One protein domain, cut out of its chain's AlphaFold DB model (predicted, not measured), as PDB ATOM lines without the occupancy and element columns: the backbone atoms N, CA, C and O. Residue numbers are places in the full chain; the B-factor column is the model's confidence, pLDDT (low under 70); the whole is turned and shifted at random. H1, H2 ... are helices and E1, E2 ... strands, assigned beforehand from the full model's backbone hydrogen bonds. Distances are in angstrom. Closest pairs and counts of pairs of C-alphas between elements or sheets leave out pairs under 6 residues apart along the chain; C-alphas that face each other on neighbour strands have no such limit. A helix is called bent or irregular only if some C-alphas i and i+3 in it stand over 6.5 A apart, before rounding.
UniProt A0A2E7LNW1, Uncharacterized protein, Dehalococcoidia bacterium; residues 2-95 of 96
ATOM      1  N   ILE A   2     -33.394 -37.885  28.325       70.12
ATOM      2  CA  ILE A   2     -34.078 -38.689  27.282       70.12
ATOM      3  C   ILE A   2     -34.277 -37.906  25.973       70.12
ATOM      4  O   ILE A   2     -33.982 -38.409  24.896       70.12
ATOM      5  N   LEU A   3     -34.680 -36.636  26.073       74.81
ATOM      6  CA  LEU A   3     -34.873 -35.752  24.919       74.81
ATOM      7  C   LEU A   3     -33.579 -35.555  24.098       74.81
ATOM      8  O   LEU A   3     -33.634 -35.512  22.875       74.81
ATOM      9  N   ALA A   4     -32.413 -35.530  24.756       76.62
ATOM     10  CA  ALA A   4     -31.111 -35.450  24.091       76.62
ATOM     11  C   ALA A   4     -30.743 -36.759  23.371       76.62
ATOM     12  O   ALA A   4     -30.187 -36.709  22.277       76.62
ATOM     13  N   GLY A   5     -31.101 -37.920  23.935       75.69
ATOM     14  CA  GLY A   5     -30.940 -39.217  23.265       75.69
ATOM     15  C   GLY A   5     -31.799 -39.332  22.008       75.69
ATOM     16  O   GLY A   5     -31.306 -39.749  20.964       75.69
ATOM     17  N   ILE A   6     -33.053 -38.873  22.076       76.44
ATOM     18  CA  ILE A   6     -33.967 -38.848  20.924       76.44
ATOM     19  C   ILE A   6     -33.456 -37.885  19.841       76.44
ATOM     20  O   ILE A   6     -33.384 -38.267  18.677       76.44
ATOM     21  N   LEU A   7     -33.050 -36.665  20.206       81.06
ATOM     22  CA  LEU A   7     -32.474 -35.699  19.258       81.06
ATOM     23  C   LEU A   7     -31.190 -36.214  18.604       81.06
ATOM     24  O   LEU A   7     -31.009 -36.044  17.401       81.06
ATOM     25  N   SER A   8     -30.325 -36.877  19.373       78.00
ATOM     26  CA  SER A   8     -29.090 -37.470  18.847       78.00
ATOM     27  C   SER A   8     -29.393 -38.613  17.875       78.00
ATOM     28  O   SER A   8     -28.804 -38.668  16.799       78.00
ATOM     29  N   ALA A   9     -30.356 -39.479  18.203       76.38
ATOM     30  CA  ALA A   9     -30.804 -40.564  17.332       76.38
ATOM     31  C   ALA A   9     -31.440 -40.049  16.031       76.38
ATOM     32  O   ALA A   9     -31.120 -40.541  14.951       76.38
ATOM     33  N   LEU A  10     -32.290 -39.020  16.115       79.62
ATOM     34  CA  LEU A  10     -32.887 -38.370  14.945       79.62
ATOM     35  C   LEU A  10     -31.831 -37.683  14.071       79.62
ATOM     36  O   LEU A  10     -31.889 -37.793  12.849       79.62
ATOM     37  N   GLY A  11     -30.846 -37.017  14.679       80.00
ATOM     38  CA  GLY A  11     -29.726 -36.406  13.963       80.00
ATOM     39  C   GLY A  11     -28.858 -37.437  13.239       80.00
ATOM     40  O   GLY A  11     -28.525 -37.245  12.071       80.00
ATOM     41  N   LEU A  12     -28.550 -38.560  13.896       78.00
ATOM     42  CA  LEU A  12     -27.822 -39.684  13.299       78.00
ATOM     43  C   LEU A  12     -28.606 -40.325  12.152       78.00
ATOM     44  O   LEU A  12     -28.045 -40.524  11.077       78.00
ATOM     45  N   LEU A  13     -29.906 -40.573  12.338       76.69
ATOM     46  CA  LEU A  13     -30.783 -41.036  11.264       76.69
ATOM     47  C   LEU A  13     -30.746 -40.069  10.080       76.69
ATOM     48  O   LEU A  13     -30.491 -40.497   8.959       76.69
ATOM     49  N   PHE A  14     -30.927 -38.767  10.314       79.69
ATOM     50  CA  PHE A  14     -30.888 -37.759   9.257       79.69
ATOM     51  C   PHE A  14     -29.552 -37.755   8.499       79.69
ATOM     52  O   PHE A  14     -29.532 -37.648   7.271       79.69
ATOM     53  N   LEU A  15     -28.433 -37.929   9.209       75.12
ATOM     54  CA  LEU A  15     -27.105 -38.024   8.604       75.12
ATOM     55  C   LEU A  15     -26.990 -39.253   7.690       75.12
ATOM     56  O   LEU A  15     -26.531 -39.139   6.555       75.12
ATOM     57  N   ILE A  16     -27.470 -40.407   8.160       72.12
ATOM     58  CA  ILE A  16     -27.483 -41.674   7.415       72.12
ATOM     59  C   ILE A  16     -28.381 -41.563   6.174       72.12
ATOM     60  O   ILE A  16     -27.981 -41.967   5.081       72.12
ATOM     61  N   PHE A  17     -29.555 -40.942   6.305       67.62
ATOM     62  CA  PHE A  17     -30.456 -40.660   5.185       67.62
ATOM     63  C   PHE A  17     -29.813 -39.749   4.132       67.62
ATOM     64  O   PHE A  17     -30.015 -39.940   2.933       67.62
ATOM     65  N   LYS A  18     -29.003 -38.774   4.554       69.12
ATOM     66  CA  LYS A  18     -28.304 -37.866   3.638       69.12
ATOM     67  C   LYS A  18     -27.160 -38.553   2.875       69.12
ATOM     68  O   LYS A  18     -26.808 -38.100   1.790       69.12
ATOM     69  N   PHE A  19     -26.616 -39.661   3.387       64.00
ATOM     70  CA  PHE A  19     -25.417 -40.333   2.860       64.00
ATOM     71  C   PHE A  19     -25.644 -41.381   1.750       64.00
ATOM     72  O   PHE A  19     -24.750 -42.163   1.438       64.00
ATOM     73  N   GLY A  20     -26.793 -41.377   1.069       58.97
ATOM     74  CA  GLY A  20     -27.029 -42.270  -0.075       58.97
ATOM     75  C   GLY A  20     -27.707 -43.580   0.328       58.97
ATOM     76  O   GLY A  20     -27.118 -44.660   0.337       58.97
ATOM     77  N   ILE A  21     -29.007 -43.463   0.588       58.91
ATOM     78  CA  ILE A  21     -29.918 -44.487   1.124       58.91
ATOM     79  C   ILE A  21     -29.816 -45.855   0.419       58.91
ATOM     80  O   ILE A  21     -29.884 -46.893   1.070       58.91
ATOM     81  N   ARG A  22     -29.603 -45.891  -0.904       55.03
ATOM     82  CA  ARG A  22     -29.635 -47.143  -1.691       55.03
ATOM     83  C   ARG A  22     -28.513 -48.124  -1.352       55.03
ATOM     84  O   ARG A  22     -28.731 -49.330  -1.404       55.03
ATOM     85  N   ARG A  23     -27.334 -47.599  -1.002       56.47
ATOM     86  CA  ARG A  23     -26.124 -48.384  -0.714       56.47
ATOM     87  C   ARG A  23     -25.979 -48.680   0.780       56.47
ATOM     88  O   ARG A  23     -25.451 -49.713   1.163       56.47
ATOM     89  N   VAL A  24     -26.485 -47.771   1.609       57.78
ATOM     90  CA  VAL A  24     -26.450 -47.818   3.075       57.78
ATOM     91  C   VAL A  24     -27.445 -48.848   3.631       57.78
ATOM     92  O   VAL A  24     -27.103 -49.579   4.551       57.78
ATOM     93  N   ILE A  25     -28.636 -48.993   3.031       58.47
ATOM     94  CA  ILE A  25     -29.643 -49.983   3.470       58.47
ATOM     95  C   ILE A  25     -29.148 -51.437   3.344       58.47
ATOM     96  O   ILE A  25     -29.587 -52.300   4.103       58.47
ATOM     97  N   ALA A  26     -28.226 -51.727   2.420       56.81
ATOM     98  CA  ALA A  26     -27.631 -53.060   2.277       56.81
ATOM     99  C   ALA A  26     -26.738 -53.463   3.467       56.81
ATOM    100  O   ALA A  26     -26.481 -54.647   3.672       56.81
ATOM    101  N   TYR A  27     -26.281 -52.485   4.253       64.06
ATOM    102  CA  TYR A  27     -25.395 -52.656   5.402       64.06
ATOM    103  C   TYR A  27     -26.102 -52.271   6.712       64.06
ATOM    104  O   TYR A  27     -25.498 -51.668   7.596       64.06
ATOM    105  N   ASP A  28     -27.384 -52.619   6.854       66.94
ATOM    106  CA  ASP A  28     -28.202 -52.267   8.022       66.94
ATOM    107  C   ASP A  28     -27.582 -52.726   9.352       66.94
ATOM    108  O   ASP A  28     -27.468 -51.933  10.281       66.94
ATOM    109  N   ILE A  29     -27.106 -53.970   9.417       69.69
ATOM    110  CA  ILE A  29     -26.538 -54.571  10.633       69.69
ATOM    111  C   ILE A  29     -25.256 -53.858  11.112       69.69
ATOM    112  O   ILE A  29     -25.202 -53.464  12.277       69.69
ATOM    113  N   PRO A  30     -24.208 -53.663  10.282       76.12
ATOM    114  CA  PRO A  30     -22.998 -52.983  10.749       76.12
ATOM    115  C   PRO A  30     -23.240 -51.507  11.085       76.12
ATOM    116  O   PRO A  30     -22.595 -50.988  11.994       76.12
ATOM    117  N   ILE A  31     -24.175 -50.833  10.402       76.94
ATOM    118  CA  ILE A  31     -24.534 -49.445  10.723       76.94
ATOM    119  C   ILE A  31     -25.252 -49.373  12.069       76.94
ATOM    120  O   ILE A  31     -24.920 -48.512  12.878       76.94
ATOM    121  N   ASP A  32     -26.186 -50.284  12.340       81.06
ATOM    122  CA  ASP A  32     -26.916 -50.316  13.608       81.06
ATOM    123  C   ASP A  32     -25.974 -50.554  14.799       81.06
ATOM    124  O   ASP A  32     -26.022 -49.841  15.805       81.06
ATOM    125  N   ILE A  33     -25.023 -51.484  14.648       80.56
ATOM    126  CA  ILE A  33     -23.985 -51.744  15.656       80.56
ATOM    127  C   ILE A  33     -23.095 -50.511  15.854       80.56
ATOM    128  O   ILE A  33     -22.813 -50.135  16.993       80.56
ATOM    129  N   ALA A  34     -22.673 -49.854  14.768       84.62
ATOM    130  CA  ALA A  34     -21.847 -48.654  14.850       84.62
ATOM    131  C   ALA A  34     -22.580 -47.499  15.548       84.62
ATOM    132  O   ALA A  34     -22.004 -46.850  16.419       84.62
ATOM    133  N   VAL A  35     -23.854 -47.264  15.216       82.38
ATOM    134  CA  VAL A  35     -24.664 -46.201  15.828       82.38
ATOM    135  C   VAL A  35     -24.923 -46.491  17.301       82.38
ATOM    136  O   VAL A  35     -24.724 -45.613  18.140       82.38
ATOM    137  N   THR A  36     -25.322 -47.718  17.633       84.81
ATOM    138  CA  THR A  36     -25.598 -48.106  19.020       84.81
ATOM    139  C   THR A  36     -24.325 -48.034  19.866       84.81
ATOM    140  O   THR A  36     -24.345 -47.479  20.965       84.81
ATOM    141  N   GLY A  37     -23.192 -48.511  19.342       84.69
ATOM    142  CA  GLY A  37     -21.886 -48.406  19.996       84.69
ATOM    143  C   GLY A  37     -21.439 -46.958  20.201       84.69
ATOM    144  O   GLY A  37     -20.992 -46.598  21.288       84.69
ATOM    145  N   LEU A  38     -21.615 -46.103  19.190       85.56
ATOM    146  CA  LEU A  38     -21.265 -44.685  19.261       85.56
ATOM    147  C   LEU A  38     -22.133 -43.939  20.282       85.56
ATOM    148  O   LEU A  38     -21.602 -43.169  21.079       85.56
ATOM    149  N   LEU A  39     -23.444 -44.192  20.313       83.44
ATOM    150  CA  LEU A  39     -24.343 -43.613  21.316       83.44
ATOM    151  C   LEU A  39     -23.975 -44.070  22.732       83.44
ATOM    152  O   LEU A  39     -23.917 -43.243  23.641       83.44
ATOM    153  N   MET A  40     -23.686 -45.360  22.925       84.31
ATOM    154  CA  MET A  40     -23.237 -45.875  24.223       84.31
ATOM    155  C   MET A  40     -21.912 -45.246  24.663       84.31
ATOM    156  O   MET A  40     -21.762 -44.925  25.837       84.31
ATOM    157  N   TYR A  41     -20.981 -45.027  23.732       86.25
ATOM    158  CA  TYR A  41     -19.706 -44.374  24.016       86.25
ATOM    159  C   TYR A  41     -19.880 -42.896  24.397       86.25
ATOM    160  O   TYR A  41     -19.333 -42.452  25.402       86.25
ATOM    161  N   LEU A  42     -20.679 -42.139  23.638       82.19
ATOM    162  CA  LEU A  42     -20.909 -40.710  23.889       82.19
ATOM    163  C   LEU A  42     -21.646 -40.436  25.205       82.19
ATOM    164  O   LEU A  42     -21.423 -39.400  25.827       82.19
ATOM    165  N   PHE A  43     -22.524 -41.346  25.624       80.50
ATOM    166  CA  PHE A  43     -23.300 -41.216  26.857       80.50
ATOM    167  C   PHE A  43     -22.803 -42.128  27.990       80.50
ATOM    168  O   PHE A  43     -23.529 -42.363  28.965       80.50
ATOM    169  N   ALA A  44     -21.568 -42.627  27.891       82.56
ATOM    170  CA  ALA A  44     -20.946 -43.425  28.936       82.56
ATOM    171  C   ALA A  44     -20.762 -42.596  30.221       82.56
ATOM    172  O   ALA A  44     -20.354 -41.437  30.183       82.56
ATOM    173  N   GLY A  45     -21.054 -43.197  31.377       77.81
ATOM    174  CA  GLY A  45     -20.764 -42.606  32.692       77.81
ATOM    175  C   GLY A  45     -21.975 -42.207  33.538       77.81
ATOM    176  O   GLY A  45     -21.810 -41.980  34.732       77.81
ATOM    177  N   THR A  46     -23.201 -42.184  32.996       85.88
ATOM    178  CA  THR A  46     -24.422 -41.973  33.805       85.88
ATOM    179  C   THR A  46     -25.540 -42.947  33.434       85.88
ATOM    180  O   THR A  46     -25.707 -43.297  32.267       85.88
ATOM    181  N   TYR A  47     -26.347 -43.363  34.421       82.38
ATOM    182  CA  TYR A  47     -27.511 -44.235  34.187       82.38
ATOM    183  C   TYR A  47     -28.503 -43.605  33.198       82.38
ATOM    184  O   TYR A  47     -28.978 -44.262  32.274       82.38
ATOM    185  N   SER A  48     -28.773 -42.304  33.343       81.25
ATOM    186  CA  SER A  48     -29.691 -41.579  32.460       81.25
ATOM    187  C   SER A  48     -29.145 -41.413  31.037       81.25
ATOM    188  O   SER A  48     -29.930 -41.444  30.090       81.25
ATOM    189  N   GLY A  49     -27.823 -41.283  30.875       81.12
ATOM    190  CA  GLY A  49     -27.147 -41.265  29.579       81.12
ATOM    191  C   GLY A  49     -27.213 -42.617  28.871       81.12
ATOM    192  O   GLY A  49     -27.645 -42.685  27.723       81.12
ATOM    193  N   MET A  50     -26.892 -43.705  29.573       86.75
ATOM    194  CA  MET A  50     -26.980 -45.060  29.013       86.75
ATOM    195  C   MET A  50     -28.418 -45.437  28.633       86.75
ATOM    196  O   MET A  50     -28.646 -45.989  27.557       86.75
ATOM    197  N   MET A  51     -29.406 -45.064  29.451       85.19
ATOM    198  CA  MET A  51     -30.822 -45.239  29.104       85.19
ATOM    199  C   MET A  51     -31.213 -44.441  27.852       85.19
ATOM    200  O   MET A  51     -31.938 -44.948  26.999       85.19
ATOM    201  N   ALA A  52     -30.710 -43.212  27.700       84.69
ATOM    202  CA  ALA A  52     -30.955 -42.400  26.511       84.69
ATOM    203  C   ALA A  52     -30.290 -42.988  25.250       84.69
ATOM    204  O   ALA A  52     -30.904 -42.972  24.183       84.69
ATOM    205  N   ALA A  53     -29.085 -43.553  25.375       84.75
ATOM    206  CA  ALA A  53     -28.388 -44.244  24.291       84.75
ATOM    207  C   ALA A  53     -29.125 -45.511  23.839       84.75
ATOM    208  O   ALA A  53     -29.289 -45.716  22.639       84.75
ATOM    209  N   MET A  54     -29.628 -46.322  24.780       85.56
ATOM    210  CA  MET A  54     -30.412 -47.517  24.451       85.56
ATOM    211  C   MET A  54     -31.715 -47.164  23.737       85.56
ATOM    212  O   MET A  54     -32.003 -47.728  22.686       85.56
ATOM    213  N   VAL A  55     -32.483 -46.200  24.258       85.50
ATOM    214  CA  VAL A  55     -33.744 -45.771  23.628       85.50
ATOM    215  C   VAL A  55     -33.486 -45.149  22.252       85.50
ATOM    216  O   VAL A  55     -34.208 -45.440  21.302       85.50
ATOM    217  N   GLY A  56     -32.433 -44.338  22.117       84.00
ATOM    218  CA  GLY A  56     -32.035 -43.746  20.840       84.00
ATOM    219  C   GLY A  56     -31.594 -44.785  19.803       84.00
ATOM    220  O   GLY A  56     -32.045 -44.729  18.661       84.00
ATOM    221  N   GLY A  57     -30.773 -45.761  20.204       84.00
ATOM    222  CA  GLY A  57     -30.338 -46.861  19.339       84.00
ATOM    223  C   GLY A  57     -31.510 -47.716  18.859       84.00
ATOM    224  O   GLY A  57     -31.612 -48.012  17.673       84.00
ATOM    225  N   LEU A  58     -32.470 -48.008  19.742       84.19
ATOM    226  CA  LEU A  58     -33.682 -48.757  19.393       84.19
ATOM    227  C   LEU A  58     -34.521 -48.032  18.325       84.19
ATOM    228  O   LEU A  58     -34.985 -48.656  17.372       84.19
ATOM    229  N   ILE A  59     -34.671 -46.705  18.432       84.38
ATOM    230  CA  ILE A  59     -35.375 -45.885  17.428       84.38
ATOM    231  C   ILE A  59     -34.652 -45.926  16.075       84.38
ATOM    232  O   ILE A  59     -35.307 -46.019  15.032       84.38
ATOM    233  N   VAL A  60     -33.316 -45.872  16.076       81.69
ATOM    234  CA  VAL A  60     -32.513 -45.979  14.849       81.69
ATOM    235  C   VAL A  60     -32.685 -47.357  14.214       81.69
ATOM    236  O   VAL A  60     -32.999 -47.431  13.028       81.69
ATOM    237  N   SER A  61     -32.572 -48.424  15.003       82.19
ATOM    238  CA  SER A  61     -32.707 -49.812  14.549       82.19
ATOM    239  C   SER A  61     -34.085 -50.082  13.930       82.19
ATOM    240  O   SER A  61     -34.186 -50.579  12.807       82.19
ATOM    241  N   VAL A  62     -35.167 -49.646  14.590       82.38
ATOM    242  CA  VAL A  62     -36.538 -49.761  14.056       82.38
ATOM    243  C   VAL A  62     -36.692 -48.979  12.752       82.38
ATOM    244  O   VAL A  62     -37.290 -49.473  11.795       82.38
ATOM    245  N   SER A  63     -36.132 -47.771  12.686       79.94
ATOM    246  CA  SER A  63     -36.198 -46.939  11.482       79.94
ATOM    247  C   SER A  63     -35.444 -47.580  10.311       79.94
ATOM    248  O   SER A  63     -35.980 -47.654   9.204       79.94
ATOM    249  N   LEU A  64     -34.241 -48.114  10.553       75.56
ATOM    250  CA  LEU A  64     -33.465 -48.869   9.562       75.56
ATOM    251  C   LEU A  64     -34.201 -50.135   9.108       75.56
ATOM    252  O   LEU A  64     -34.221 -50.438   7.914       75.56
ATOM    253  N   PHE A  65     -34.866 -50.838  10.026       75.69
ATOM    254  CA  PHE A  65     -35.656 -52.025   9.708       75.69
ATOM    255  C   PHE A  65     -36.853 -51.708   8.797       75.69
ATOM    256  O   PHE A  65     -37.081 -52.404   7.804       75.69
ATOM    257  N   ILE A  66     -37.596 -50.634   9.087       75.69
ATOM    258  CA  ILE A  66     -38.706 -50.176   8.235       75.69
ATOM    259  C   ILE A  66     -38.182 -49.788   6.848       75.69
ATOM    260  O   ILE A  66     -38.737 -50.219   5.838       75.69
ATOM    261  N   LEU A  67     -37.070 -49.051   6.778       70.56
ATOM    262  CA  LEU A  67     -36.456 -48.663   5.505       70.56
ATOM    263  C   LEU A  67     -36.023 -49.862   4.669       70.56
ATOM    264  O   LEU A  67     -36.284 -49.896   3.466       70.56
ATOM    265  N   LYS A  68     -35.418 -50.869   5.306       66.75
ATOM    266  CA  LYS A  68     -35.038 -52.127   4.660       66.75
ATOM    267  C   LYS A  68     -36.243 -52.842   4.056       66.75
ATOM    268  O   LYS A  68     -36.125 -53.449   2.996       66.75
ATOM    269  N   LYS A  69     -37.401 -52.756   4.712       67.12
ATOM    270  CA  LYS A  69     -38.644 -53.386   4.259       67.12
ATOM    271  C   LYS A  69     -39.358 -52.598   3.155       67.12
ATOM    272  O   LYS A  69     -40.034 -53.203   2.331       67.12
ATOM    273  N   THR A  70     -39.234 -51.272   3.127       63.25
ATOM    274  CA  THR A  70     -39.975 -50.421   2.179       63.25
ATOM    275  C   THR A  70     -39.187 -50.088   0.907       63.25
ATOM    276  O   THR A  70     -39.797 -49.863  -0.137       63.25
ATOM    277  N   MET A  71     -37.850 -50.049   0.947       60.62
ATOM    278  CA  MET A  71     -37.039 -49.588  -0.189       60.62
ATOM    279  C   MET A  71     -36.351 -50.719  -0.962       60.62
ATOM    280  O   MET A  71     -35.893 -51.711  -0.399       60.62
ATOM    281  N   ARG A  72     -36.222 -50.517  -2.283       54.38
ATOM    282  CA  ARG A  72     -35.372 -51.322  -3.174       54.38
ATOM    283  C   ARG A  72     -33.908 -51.152  -2.754       54.38
ATOM    284  O   ARG A  72     -33.425 -50.022  -2.676       54.38
ATOM    285  N   ARG A  73     -33.221 -52.260  -2.487       53.75
ATOM    286  CA  ARG A  73     -31.861 -52.297  -1.918       53.75
ATOM    287  C   ARG A  73     -30.868 -52.630  -3.020       53.75
ATOM    288  O   ARG A  73     -31.160 -53.480  -3.852       53.75
ATOM    289  N   GLU A  74     -29.698 -52.008  -3.024       54.50
ATOM    290  CA  GLU A  74     -28.590 -52.434  -3.883       54.50
ATOM    291  C   GLU A  74     -27.578 -53.183  -3.014       54.50
ATOM    292  O   GLU A  74     -26.780 -52.569  -2.311       54.50
ATOM    293  N   GLU A  75     -27.632 -54.517  -3.024       57.12
ATOM    294  CA  GLU A  75     -26.659 -55.344  -2.303       57.12
ATOM    295  C   GLU A  75     -25.472 -55.672  -3.220       57.12
ATOM    296  O   GLU A  75     -25.642 -56.041  -4.388       57.12
ATOM    297  N   LEU A  76     -24.254 -55.576  -2.680       52.44
ATOM    298  CA  LEU A  76     -23.064 -56.161  -3.299       52.44
ATOM    299  C   LEU A  76     -23.143 -57.678  -3.139       52.44
ATOM    300  O   LEU A  76     -22.757 -58.224  -2.106       52.44
ATOM    301  N   LYS A  77     -23.654 -58.367  -4.161       55.78
ATOM    302  CA  LYS A  77     -23.633 -59.829  -4.210       55.78
ATOM    303  C   LYS A  77     -22.518 -60.306  -5.125       55.78
ATOM    304  O   LYS A  77     -22.278 -59.759  -6.201       55.78
ATOM    305  N   VAL A  78     -21.847 -61.367  -4.689       54.75
ATOM    306  CA  VAL A  78     -20.943 -62.132  -5.545       54.75
ATOM    307  C   VAL A  78     -21.818 -63.029  -6.410       54.75
ATOM    308  O   VAL A  78     -22.355 -64.028  -5.934       54.75
ATOM    309  N   ILE A  79     -22.010 -62.640  -7.668       60.81
ATOM    310  CA  ILE A  79     -22.802 -63.416  -8.623       60.81
ATOM    311  C   ILE A  79     -21.855 -64.378  -9.338       60.81
ATOM    312  O   ILE A  79     -20.740 -64.000  -9.709       60.81
ATOM    313  N   LYS A  80     -22.293 -65.629  -9.520       51.72
ATOM    314  CA  LYS A  80     -21.619 -66.552 -10.434       51.72
ATOM    315  C   LYS A  80     -21.953 -66.144 -11.866       51.72
ATOM    316  O   LYS A  80     -23.126 -66.067 -12.215       51.72
ATOM    317  N   THR A  81     -20.935 -65.849 -12.660       58.72
ATOM    318  CA  THR A  81     -21.066 -65.541 -14.090       58.72
ATOM    319  C   THR A  81     -20.478 -66.702 -14.883       58.72
ATOM    320  O   THR A  81     -19.505 -67.304 -14.432       58.72
ATOM    321  N   ASP A  82     -21.075 -67.033 -16.028       61.53
ATOM    322  CA  ASP A  82     -20.635 -68.150 -16.883       61.53
ATOM    323  C   ASP A  82     -19.290 -67.875 -17.593       61.53
ATOM    324  O   ASP A  82     -18.654 -68.789 -18.112       61.53
ATOM    325  N   GLU A  83     -18.811 -66.628 -17.547       63.50
ATOM    326  CA  GLU A  83     -17.539 -66.166 -18.111       63.50
ATOM    327  C   GLU A  83     -16.471 -65.947 -17.024       63.50
ATOM    328  O   GLU A  83     -16.756 -65.477 -15.919       63.50
ATOM    329  N   PHE A  84     -15.217 -66.286 -17.342       53.94
ATOM    330  CA  PHE A  84     -14.076 -66.132 -16.438       53.94
ATOM    331  C   PHE A  84     -13.723 -64.641 -16.234       53.94
ATOM    332  O   PHE A  84     -13.551 -63.934 -17.227       53.94
ATOM    333  N   PRO A  85     -13.532 -64.146 -14.994       54.84
ATOM    334  CA  PRO A  85     -13.586 -64.862 -13.720       54.84
ATOM    335  C   PRO A  85     -15.026 -65.151 -13.267       54.84
ATOM    336  O   PRO A  85     -15.834 -64.241 -13.100       54.84
ATOM    337  N   TYR A  86     -15.298 -66.425 -12.950       59.16
ATOM    338  CA  TYR A  86     -16.620 -66.985 -12.604       59.16
ATOM    339  C   TYR A  86     -17.314 -66.371 -11.373       59.16
ATOM    340  O   TYR A  86     -18.374 -66.833 -10.949       59.16
ATOM    341  N   ARG A  87     -16.700 -65.371 -10.736       57.38
ATOM    342  CA  ARG A  87     -17.213 -64.626  -9.590       57.38
ATOM    343  C   ARG A  87     -16.901 -63.153  -9.800       57.38
ATOM    344  O   ARG A  87     -15.746 -62.747  -9.721       57.38
ATOM    345  N   THR A  88     -17.940 -62.357 -10.017       55.88
ATOM    346  CA  THR A  88     -17.827 -60.900 -10.102       55.88
ATOM    347  C   THR A  88     -18.691 -60.260  -9.024       55.88
ATOM    348  O   THR A  88     -19.791 -60.730  -8.716       55.88
ATOM    349  N   VAL A  89     -18.163 -59.211  -8.397       61.41
ATOM    350  CA  VAL A  89     -18.904 -58.426  -7.411       61.41
ATOM    351  C   VAL A  89     -19.737 -57.426  -8.201       61.41
ATOM    352  O   VAL A  89     -19.196 -56.498  -8.800       61.41
ATOM    353  N   ARG A  90     -21.051 -57.646  -8.268       60.66
ATOM    354  CA  ARG A  90     -21.972 -56.751  -8.977       60.66
ATOM    355  C   ARG A  90     -23.016 -56.216  -8.010       60.66
ATOM    356  O   ARG A  90     -23.476 -56.915  -7.108       60.66
ATOM    357  N   TRP A  91     -23.382 -54.958  -8.220       55.53
ATOM    358  CA  TRP A  91     -24.497 -54.323  -7.534       55.53
ATOM    359  C   TRP A  91     -25.790 -54.945  -8.051       55.53
ATOM    360  O   TRP A  91     -26.143 -54.768  -9.218       55.53
ATOM    361  N   VAL A  92     -26.473 -55.714  -7.204       63.56
ATOM    362  CA  VAL A  92     -27.765 -56.317  -7.541       63.56
ATOM    363  C   VAL A  92     -28.857 -55.515  -6.859       63.56
ATOM    364  O   VAL A  92     -28.909 -55.441  -5.631       63.56
ATOM    365  N   GLY A  93     -29.744 -54.929  -7.662       56.75
ATOM    366  CA  GLY A  93     -30.961 -54.293  -7.172       56.75
ATOM    367  C   GLY A  93     -31.965 -55.350  -6.719       56.75
ATOM    368  O   GLY A  93     -32.621 -55.982  -7.545       56.75
ATOM    369  N   ILE A  94     -32.089 -55.543  -5.414       59.56
ATOM    370  CA  ILE A  94     -33.061 -56.438  -4.791       59.56
ATOM    371  C   ILE A  94     -34.334 -55.636  -4.536       59.56
ATOM    372  O   ILE A  94     -34.333 -54.628  -3.822       59.56
ATOM    373  N   SER A  95     -35.419 -56.065  -5.178       50.06
ATOM    374  CA  SER A  95     -36.766 -55.577  -4.880       50.06
ATOM    375  C   SER A  95     -37.146 -55.917  -3.427       50.06
ATOM    376  O   SER A  95     -36.670 -56.944  -2.948       50.06
TER     377      SER A  95
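AT A GLANCE: This is residues 2 to 95 of the 96 residues of an uncharacterized protein of Dehalococcoidia bacterium (UniProt A0A2E7LNW1). An antiparallel two-stranded hairpin, E1 and E2, extends from one end of an up-and-down bundle, H1, H2 and H3, each helix running against the one before. The printed part has 94 residues, with three named helices and then two named strands, a mixed class. It is a loose rod, radius of gyration of the C-alphas 16.9 A, spanning 58 by 24 by 18 A.

HOW THE PARTS SIT: E1, residues 73 to 80, and E2, residues 87 to 94, have N 75 and O 92 within hydrogen-bond range, 3.0 A. H2, residues 21 to 42, is irregular, C-alphas 26 and 29 being 8.6 A apart; its closest C-alpha to E1 is Ala 26, 5.2 A from Glu 75. H3, residues 47 to 70, touches H2 in a helical hairpin, closest C-alphas Thr 36 and Gly 57, 4.9 A. H1, residues 2 to 18, touches H3, closest C-alphas Gly 5 and Ala 52, 4.5 A. Every O i to N i+4 pair is within hydrogen-bond range in H1 and H3, 13 of 18 in H2.

IN THESE COORDINATES: H1 begins at C-alpha 2 (-34.078, -38.689, 27.282); H3 is 34.9 A long; E2 ends at C-alpha 94 (-33.061, -56.438, -4.791).

THE WHOLE: The printed part has no cut and no long link; pLDDT is under 70 in residues 17 to 29 and 68 to 95.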